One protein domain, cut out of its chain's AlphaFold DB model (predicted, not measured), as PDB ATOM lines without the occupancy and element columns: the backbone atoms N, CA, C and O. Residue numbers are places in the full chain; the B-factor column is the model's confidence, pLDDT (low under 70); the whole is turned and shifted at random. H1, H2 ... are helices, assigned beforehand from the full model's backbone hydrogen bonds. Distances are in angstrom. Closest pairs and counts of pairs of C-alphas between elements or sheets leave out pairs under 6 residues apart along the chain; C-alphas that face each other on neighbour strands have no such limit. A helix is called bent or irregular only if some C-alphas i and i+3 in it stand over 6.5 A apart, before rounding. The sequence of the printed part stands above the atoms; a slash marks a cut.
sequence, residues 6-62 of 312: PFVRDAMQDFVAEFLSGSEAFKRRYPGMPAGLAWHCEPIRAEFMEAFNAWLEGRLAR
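AT A GLANCE: This is residues 6 to 62 of the 312 residues of an uncharacterized protein of Candidatus Methyloumidiphilus alinensis (UniProt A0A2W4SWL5). Two long helices, H1 and H4, stand nearly at right angles, and the short helices H2 and H3 are set near the later half of H1. H3 packs on H1, H2 turns off at a corner after it, and residues 6 to 11 of H1 stick out. The printed part has 57 residues with four named helices, in the order H1, H2, H3, H4, and no named strand; the class is all helix. It is compact, with a radius of gyration of the C-alphas of 11.0 A and spans of 30 by 24 by 16 A.

IN THESE COORDINATES: Find C-alpha 6 at (102.904, 77.352, 121.745); from there H1, residues 6 to 22, runs 25.3 A. It is neither bent nor irregular, but only just: C-alphas 7 and 10 are 6.0 A apart. Next come H2, residues 24 to 29, and H3, residues 35 to 38. H4, residues 42 to 60, runs 24.6 A to C-alpha 60 at (111.489, 67.583, 136.433). It is irregular, with C-alphas 47 and 50 7.6 A apart, and has a kink of 54 degrees near residue 50.

HOW THE PARTS SIT: Start at H1, the hub. It touches H3, closest at the C-alphas of Ala 17 and Gly 36, 4.5 A. With residues 15 to 19 alone it touches residues 52 to 56 of H4, closest at the C-alphas of Phe 19 and Phe 52, 6.8 A; the lines are about perpendicular at 86 degrees. H1 and H2 only just touch, with 3 pairs of C-alphas within 8 A, and only at the corner; the closest are those of Leu 20 and Phe 26, 6.3 A. H3 and H4 are close but not clearly touching, the closest C-alphas being those of Ala 38 and Ile 44, 6.5 A. H2 and H4 are near each other, and H2 and H3 are apart. Every O i to N i+4 pair is within hydrogen-bond range in H2, 11 of 13 in H1 and 13 of 15 in H4; H3 is too short for one.

THE WHOLE: The two C-alphas farthest apart, those of Pro 6 and Arg 28, are 31.8 A apart. The printed part has no cut, and its three links are tight. Look for pLDDT under 70 at residues 6 to 13, 36 to 37, 57 and 60 to 62; the mean of the printed part is 73.1.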
ATOM      1  N   PRO A   6     102.659  75.923 121.497       30.89
ATOM      2  CA  PRO A   6     102.904  77.352 121.745       30.89
ATOM      3  C   PRO A   6     103.297  77.680 123.192       30.89
ATOM      4  O   PRO A   6     104.147  78.535 123.413       30.89
ATOM      5  N   PHE A   7     102.716  76.990 124.180       29.52
ATOM      6  CA  PHE A   7     102.968  77.257 125.605       29.52
ATOM      7  C   PHE A   7     104.221  76.538 126.128       29.52
ATOM      8  O   PHE A   7     104.878  77.012 127.050       29.52
ATOM      9  N   VAL A   8     104.604  75.429 125.484       37.22
ATOM     10  CA  VAL A   8     105.858  74.721 125.770       37.22
ATOM     11  C   VAL A   8     107.071  75.570 125.373       37.22
ATOM     12  O   VAL A   8     108.093  75.484 126.040       37.22
ATOM     13  N   ARG A   9     106.978  76.436 124.351       42.19
ATOM     14  CA  ARG A   9     108.126  77.220 123.853       42.19
ATOM     15  C   ARG A   9     108.654  78.271 124.835       42.19
ATOM     16  O   ARG A   9     109.869  78.349 124.974       42.19
ATOM     17  N   ASP A  10     107.787  79.021 125.519       42.81
ATOM     18  CA  ASP A  10     108.221  80.076 126.458       42.81
ATOM     19  C   ASP A  10     108.905  79.460 127.697       42.81
ATOM     20  O   ASP A  10     110.002  79.865 128.067       42.81
ATOM     21  N   ALA A  11     108.330  78.396 128.274       52.62
ATOM     22  CA  ALA A  11     108.951  77.672 129.391       52.62
ATOM     23  C   ALA A  11     110.236  76.930 128.971       52.62
ATOM     24  O   ALA A  11     111.201  76.858 129.730       52.62
ATOM     25  N   MET A  12     110.270  76.400 127.742       62.34
ATOM     26  CA  MET A  12     111.458  75.746 127.197       62.34
ATOM     27  C   MET A  12     112.600  76.744 126.986       62.34
ATOM     28  O   MET A  12     113.742  76.390 127.244       62.34
ATOM     29  N   GLN A  13     112.324  77.984 126.562       64.12
ATOM     30  CA  GLN A  13     113.356  79.016 126.401       64.12
ATOM     31  C   GLN A  13     114.048  79.362 127.723       64.12
ATOM     32  O   GLN A  13     115.274  79.466 127.746       64.12
ATOM     33  N   ASP A  14     113.297  79.469 128.818       70.62
ATOM     34  CA  ASP A  14     113.865  79.737 130.142       70.62
ATOM     35  C   ASP A  14     114.733  78.565 130.633       70.62
ATOM     36  O   ASP A  14     115.857  78.772 131.094       70.62
ATOM     37  N   PHE A  15     114.272  77.322 130.453       79.44
ATOM     38  CA  PHE A  15     115.047  76.123 130.799       79.44
ATOM     39  C   PHE A  15     116.310  75.965 129.958       79.44
ATOM     40  O   PHE A  15     117.364  75.585 130.466       79.44
ATOM     41  N   VAL A  16     116.221  76.279 128.672       78.38
ATOM     42  CA  VAL A  16     117.351  76.279 127.747       78.38
ATOM     43  C   VAL A  16     118.377  77.339 128.138       78.38
ATOM     44  O   VAL A  16     119.576  77.052 128.181       78.38
ATOM     45  N   ALA A  17     117.924  78.559 128.436       78.31
ATOM     46  CA  ALA A  17     118.799  79.640 128.861       78.31
ATOM     47  C   ALA A  17     119.490  79.290 130.185       78.31
ATOM     48  O   ALA A  17     120.693  79.522 130.321       78.31
ATOM     49  N   GLU A  18     118.767  78.682 131.127       83.50
ATOM     50  CA  GLU A  18     119.314  78.188 132.391       83.50
ATOM     51  C   GLU A  18     120.374  77.097 132.171       83.50
ATOM     52  O   GLU A  18     121.495  77.212 132.674       83.50
ATOM     53  N   PHE A  19     120.056  76.071 131.378       88.31
ATOM     54  CA  PHE A  19     120.963  74.965 131.077       88.31
ATOM     55  C   PHE A  19     122.261  75.437 130.412       88.31
ATOM     56  O   PHE A  19     123.357  75.112 130.877       88.31
ATOM     57  N   LEU A  20     122.164  76.239 129.347       82.88
ATOM     58  CA  LEU A  20     123.340  76.698 128.602       82.88
ATOM     59  C   LEU A  20     124.179  77.691 129.414       82.88
ATOM     60  O   LEU A  20     125.408  77.643 129.356       82.88
ATOM     61  N   SER A  21     123.549  78.526 130.246       82.31
ATOM     62  CA  SER A  21     124.267  79.423 131.167       82.31
ATOM     63  C   SER A  21     125.006  78.665 132.276       82.31
ATOM     64  O   SER A  21     126.018  79.151 132.786       82.31
ATOM     65  N   GLY A  22     124.534  77.470 132.644       82.62
ATOM     66  CA  GLY A  22     125.193  76.567 133.591       82.62
ATOM     67  C   GLY A  22     126.230  75.624 132.965       82.62
ATOM     68  O   GLY A  22     126.996  74.997 133.692       82.62
ATOM     69  N   SER A  23     126.282  75.518 131.634       88.12
ATOM     70  CA  SER A  23     127.139  74.561 130.927       88.12
ATOM     71  C   SER A  23     128.541  75.122 130.668       88.12
ATOM     72  O   SER A  23     128.759  75.943 129.776       88.12
ATOM     73  N   GLU A  24     129.535  74.630 131.410       86.00
ATOM     74  CA  GLU A  24     130.950  74.969 131.179       86.00
ATOM     75  C   GLU A  24     131.452  74.489 129.807       86.00
ATOM     76  O   GLU A  24     132.274  75.147 129.167       86.00
ATOM     77  N   ALA A  25     130.905  73.377 129.302       83.94
ATOM     78  CA  ALA A  25     131.188  72.898 127.952       83.94
ATOM     79  C   ALA A  25     130.726  73.909 126.889       83.94
ATOM     80  O   ALA A  25     131.486  74.208 125.966       83.94
ATOM     81  N   PHE A  26     129.529  74.485 127.057       86.50
ATOM     82  CA  PHE A  26     129.004  75.532 126.179       86.50
ATOM     83  C   PHE A  26     129.854  76.807 126.250       86.50
ATOM     84  O   PHE A  26     130.326  77.275 125.215       86.50
ATOM     85  N   LYS A  27     130.143  77.319 127.455       86.31
ATOM     86  CA  LYS A  27     130.948  78.543 127.641       86.31
ATOM     87  C   LYS A  27     132.352  78.438 127.050       86.31
ATOM     88  O   LYS A  27     132.859  79.409 126.495       86.31
ATOM     89  N   ARG A  28     132.981  77.263 127.155       85.75
ATOM     90  CA  ARG A  28     134.316  77.012 126.595       85.75
ATOM     91  C   ARG A  28     134.303  76.953 125.068       85.75
ATOM     92  O   ARG A  28     135.267  77.370 124.434       85.75
ATOM     93  N   ARG A  29     133.249  76.381 124.483       80.44
ATOM     94  CA  ARG A  29     133.129  76.147 123.036       80.44
ATOM     95  C   ARG A  29     132.637  77.390 122.288       80.44
ATOM     96  O   ARG A  29     133.116  77.652 121.189       80.44
ATOM     97  N   TYR A  30     131.740  78.161 122.903       83.06
ATOM     98  CA  TYR A  30     131.095  79.350 122.337       83.06
ATOM     99  C   TYR A  30     131.268  80.573 123.258       83.06
ATOM    100  O   TYR A  30     130.291  81.087 123.812       83.06
ATOM    101  N   PRO A  31     132.509  81.056 123.456       79.88
ATOM    102  CA  PRO A  31     132.767  82.186 124.338       79.88
ATOM    103  C   PRO A  31     132.050  83.447 123.833       79.88
ATOM    104  O   PRO A  31     132.180  83.831 122.673       79.88
ATOM    105  N   GLY A  32     131.282  84.094 124.713       75.75
ATOM    106  CA  GLY A  32     130.548  85.327 124.402       75.75
ATOM    107  C   GLY A  32     129.191  85.135 123.714       75.75
ATOM    108  O   GLY A  32     128.516  86.127 123.449       75.75
ATOM    109  N   MET A  33     128.752  83.896 123.451       78.94
ATOM    110  CA  MET A  33     127.423  83.651 122.886       78.94
ATOM    111  C   MET A  33     126.320  83.717 123.964       78.94
ATOM    112  O   MET A  33     126.403  82.997 124.962       78.94
ATOM    113  N   PRO A  34     125.248  84.516 123.775       79.56
ATOM    114  CA  PRO A  34     124.133  84.562 124.720       79.56
ATOM    115  C   PRO A  34     123.327  83.253 124.731       79.56
ATOM    116  O   PRO A  34     122.767  82.850 123.710       79.56
ATOM    117  N   ALA A  35     123.206  82.626 125.903       74.75
ATOM    118  CA  ALA A  35     122.528  81.340 126.101       74.75
ATOM    119  C   ALA A  35     121.078  81.310 125.574       74.75
ATOM    120  O   ALA A  35     120.684  80.355 124.910       74.75
ATOM    121  N   GLY A  36     120.306  82.381 125.791       67.69
ATOM    122  CA  GLY A  36     118.917  82.479 125.316       67.69
ATOM    123  C   GLY A  36     118.764  82.557 123.790       67.69
ATOM    124  O   GLY A  36     117.683  82.305 123.269       67.69
ATOM    125  N   LEU A  37     119.838  82.878 123.060       68.94
ATOM    126  CA  LEU A  37     119.848  82.927 121.592       68.94
ATOM    127  C   LEU A  37     120.504  81.689 120.969       68.94
ATOM    128  O   LEU A  37     120.192  81.327 119.835       68.94
ATOM    129  N   ALA A  38     121.385  81.020 121.710       73.25
ATOM    130  CA  ALA A  38     122.193  79.907 121.227       73.25
ATOM    131  C   ALA A  38     121.362  78.692 120.780       73.25
ATOM    132  O   ALA A  38     121.708  78.027 119.811       73.25
ATOM    133  N   TRP A  39     120.221  78.439 121.420       71.56
ATOM    134  CA  TRP A  39     119.334  77.318 121.075       71.56
ATOM    135  C   TRP A  39     118.584  77.481 119.756       71.56
ATOM    136  O   TRP A  39     118.095  76.512 119.175       71.56
ATOM    137  N   HIS A  40     118.487  78.714 119.266       71.44
ATOM    138  CA  HIS A  40     117.918  78.991 117.954       71.44
ATOM    139  C   HIS A  40     118.935  78.766 116.821       71.44
ATOM    140  O   HIS A  40     118.554  78.788 115.653       71.44
ATOM    141  N   CYS A  41     120.202  78.489 117.152       73.75
ATOM    142  CA  CYS A  41     121.224  78.040 116.215       73.75
ATOM    143  C   CYS A  41     121.163  76.512 116.088       73.75
ATOM    144  O   CYS A  41     121.441  75.793 117.043       73.75
ATOM    145  N   GLU A  42     120.788  76.006 114.912       72.69
ATOM    146  CA  GLU A  42     120.546  74.573 114.683       72.69
ATOM    147  C   GLU A  42     121.766  73.669 114.970       72.69
ATOM    148  O   GLU A  42     121.575  72.682 115.685       72.69
ATOM    149  N   PRO A  43     123.008  74.038 114.594       74.81
ATOM    150  CA  PRO A  43     124.206  73.280 114.967       74.81
ATOM    151  C   PRO A  43     124.440  73.183 116.479       74.81
ATOM    152  O   PRO A  43     124.785  72.124 116.992       74.81
ATOM    153  N   ILE A  44     124.214  74.280 117.207       76.38
ATOM    154  CA  ILE A  44     124.410  74.337 118.663       76.38
ATOM    155  C   ILE A  44     123.300  73.560 119.358       76.38
ATOM    156  O   ILE A  44     123.551  72.766 120.260       76.38
ATOM    157  N   ARG A  45     122.059  73.744 118.910       76.69
ATOM    158  CA  ARG A  45     120.924  72.980 119.411       76.69
ATOM    159  C   ARG A  45     121.169  71.486 119.247       76.69
ATOM    160  O   ARG A  45     120.984  70.760 120.211       76.69
ATOM    161  N   ALA A  46     121.609  71.037 118.073       76.25
ATOM    162  CA  ALA A  46     121.913  69.631 117.822       76.25
ATOM    163  C   ALA A  46     123.036  69.107 118.735       76.25
ATOM    164  O   ALA A  46     122.891  68.028 119.303       76.25
ATOM    165  N   GLU A  47     124.106  69.887 118.936       82.69
ATOM    166  CA  GLU A  47     125.237  69.526 119.807       82.69
ATOM    167  C   GLU A  47     124.823  69.350 121.277       82.69
ATOM    168  O   GLU A  47     125.328  68.462 121.963       82.69
ATOM    169  N   PHE A  48     123.891  70.170 121.770       81.75
ATOM    170  CA  PHE A  48     123.498  70.185 123.182       81.75
ATOM    171  C   PHE A  48     122.145  69.520 123.481       81.75
ATOM    172  O   PHE A  48     121.792  69.411 124.656       81.75
ATOM    173  N   MET A  49     121.400  69.054 122.471       78.62
ATOM    174  CA  MET A  49     120.035  68.527 122.632       78.62
ATOM    175  C   MET A  49     119.971  67.344 123.602       78.62
ATOM    176  O   MET A  49     119.095  67.283 124.462       78.62
ATOM    177  N   GLU A  50     120.906  66.403 123.476       77.50
ATOM    178  CA  GLU A  50     120.928  65.185 124.289       77.50
ATOM    179  C   GLU A  50     121.235  65.499 125.761       77.50
ATOM    180  O   GLU A  50     120.502  65.087 126.661       77.50
ATOM    181  N   ALA A  51     122.262  66.319 126.005       81.19
ATOM    182  CA  ALA A  51     122.626  66.769 127.346       81.19
ATOM    183  C   ALA A  51     121.522  67.625 127.992       81.19
ATOM    184  O   ALA A  51     121.278  67.518 129.194       81.19
ATOM    185  N   PHE A  52     120.834  68.442 127.192       80.56
ATOM    186  CA  PHE A  52     119.689  69.228 127.638       80.56
ATOM    187  C   PHE A  52     118.516  68.336 128.062       80.56
ATOM    188  O   PHE A  52     117.962  68.544 129.139       80.56
ATOM    189  N   ASN A  53     118.172  67.314 127.271       74.94
ATOM    190  CA  ASN A  53     117.087  66.385 127.603       74.94
ATOM    191  C   ASN A  53     117.365  65.633 128.913       74.94
ATOM    192  O   ASN A  53     116.505  65.599 129.792       74.94
ATOM    193  N   ALA A  54     118.585  65.117 129.094       76.75
ATOM    194  CA  ALA A  54     118.978  64.435 130.328       76.75
ATOM    195  C   ALA A  54     118.931  65.368 131.555       76.75
ATOM    196  O   ALA A  54     118.493  64.981 132.644       76.75
ATOM    197  N   TRP A  55     119.357  66.624 131.386       86.50
ATOM    198  CA  TRP A  55     119.258  67.643 132.429       86.50
ATOM    199  C   TRP A  55     117.798  67.969 132.778       86.50
ATOM    200  O   TRP A  55     117.453  68.053 133.961       86.50
ATOM    201  N   LEU A  56     116.934  68.098 131.767       75.56
ATOM    202  CA  LEU A  56     115.516  68.418 131.923       75.56
ATOM    203  C   LEU A  56     114.766  67.309 132.672       75.56
ATOM    204  O   LEU A  56     114.016  67.600 133.602       75.56
ATOM    205  N   GLU A  57     115.014  66.043 132.339       69.88
ATOM    206  CA  GLU A  57     114.431  64.894 133.045       69.88
ATOM    207  C   GLU A  57     114.819  64.879 134.532       69.88
ATOM    208  O   GLU A  57     113.964  64.741 135.412       69.88
ATOM    209  N   GLY A  58     116.102  65.112 134.836       75.12
ATOM    210  CA  GLY A  58     116.593  65.183 136.212       75.12
ATOM    211  C   GLY A  58     116.046  66.376 137.005       75.12
ATOM    212  O   GLY A  58     115.874  66.274 138.224       75.12
ATOM    213  N   ARG A  59     115.763  67.494 136.330       74.81
ATOM    214  CA  ARG A  59     115.142  68.699 136.900       74.81
ATOM    215  C   ARG A  59     113.671  68.449 137.228       74.81
ATOM    216  O   ARG A  59     113.252  68.707 138.356       74.81
ATOM    217  N   LEU A  60     112.915  67.894 136.280       61.12
ATOM    218  CA  LEU A  60     111.489  67.583 136.433       61.12
ATOM    219  C   LEU A  60     111.239  66.579 137.567       61.12
ATOM    220  O   LEU A  60     110.290  66.749 138.329       61.12
ATOM    221  N   ALA A  61     112.129  65.600 137.755       66.31
ATOM    222  CA  ALA A  61     112.040  64.623 138.843       66.31
ATOM    223  C   ALA A  61     112.227  65.218 140.258       66.31
ATOM    224  O   ALA A  61     111.866  64.578 141.244       66.31
ATOM    225  N   ARG A  62     112.802  66.424 140.380       64.69
ATOM    226  CA  ARG A  62     113.110  67.081 141.667       64.69
ATOM    227  C   ARG A  62     112.161  68.230 142.011       64.69
ATOM    228  O   ARG A  62     112.284  68.809 143.089       64.69
TER     229      ARG A  62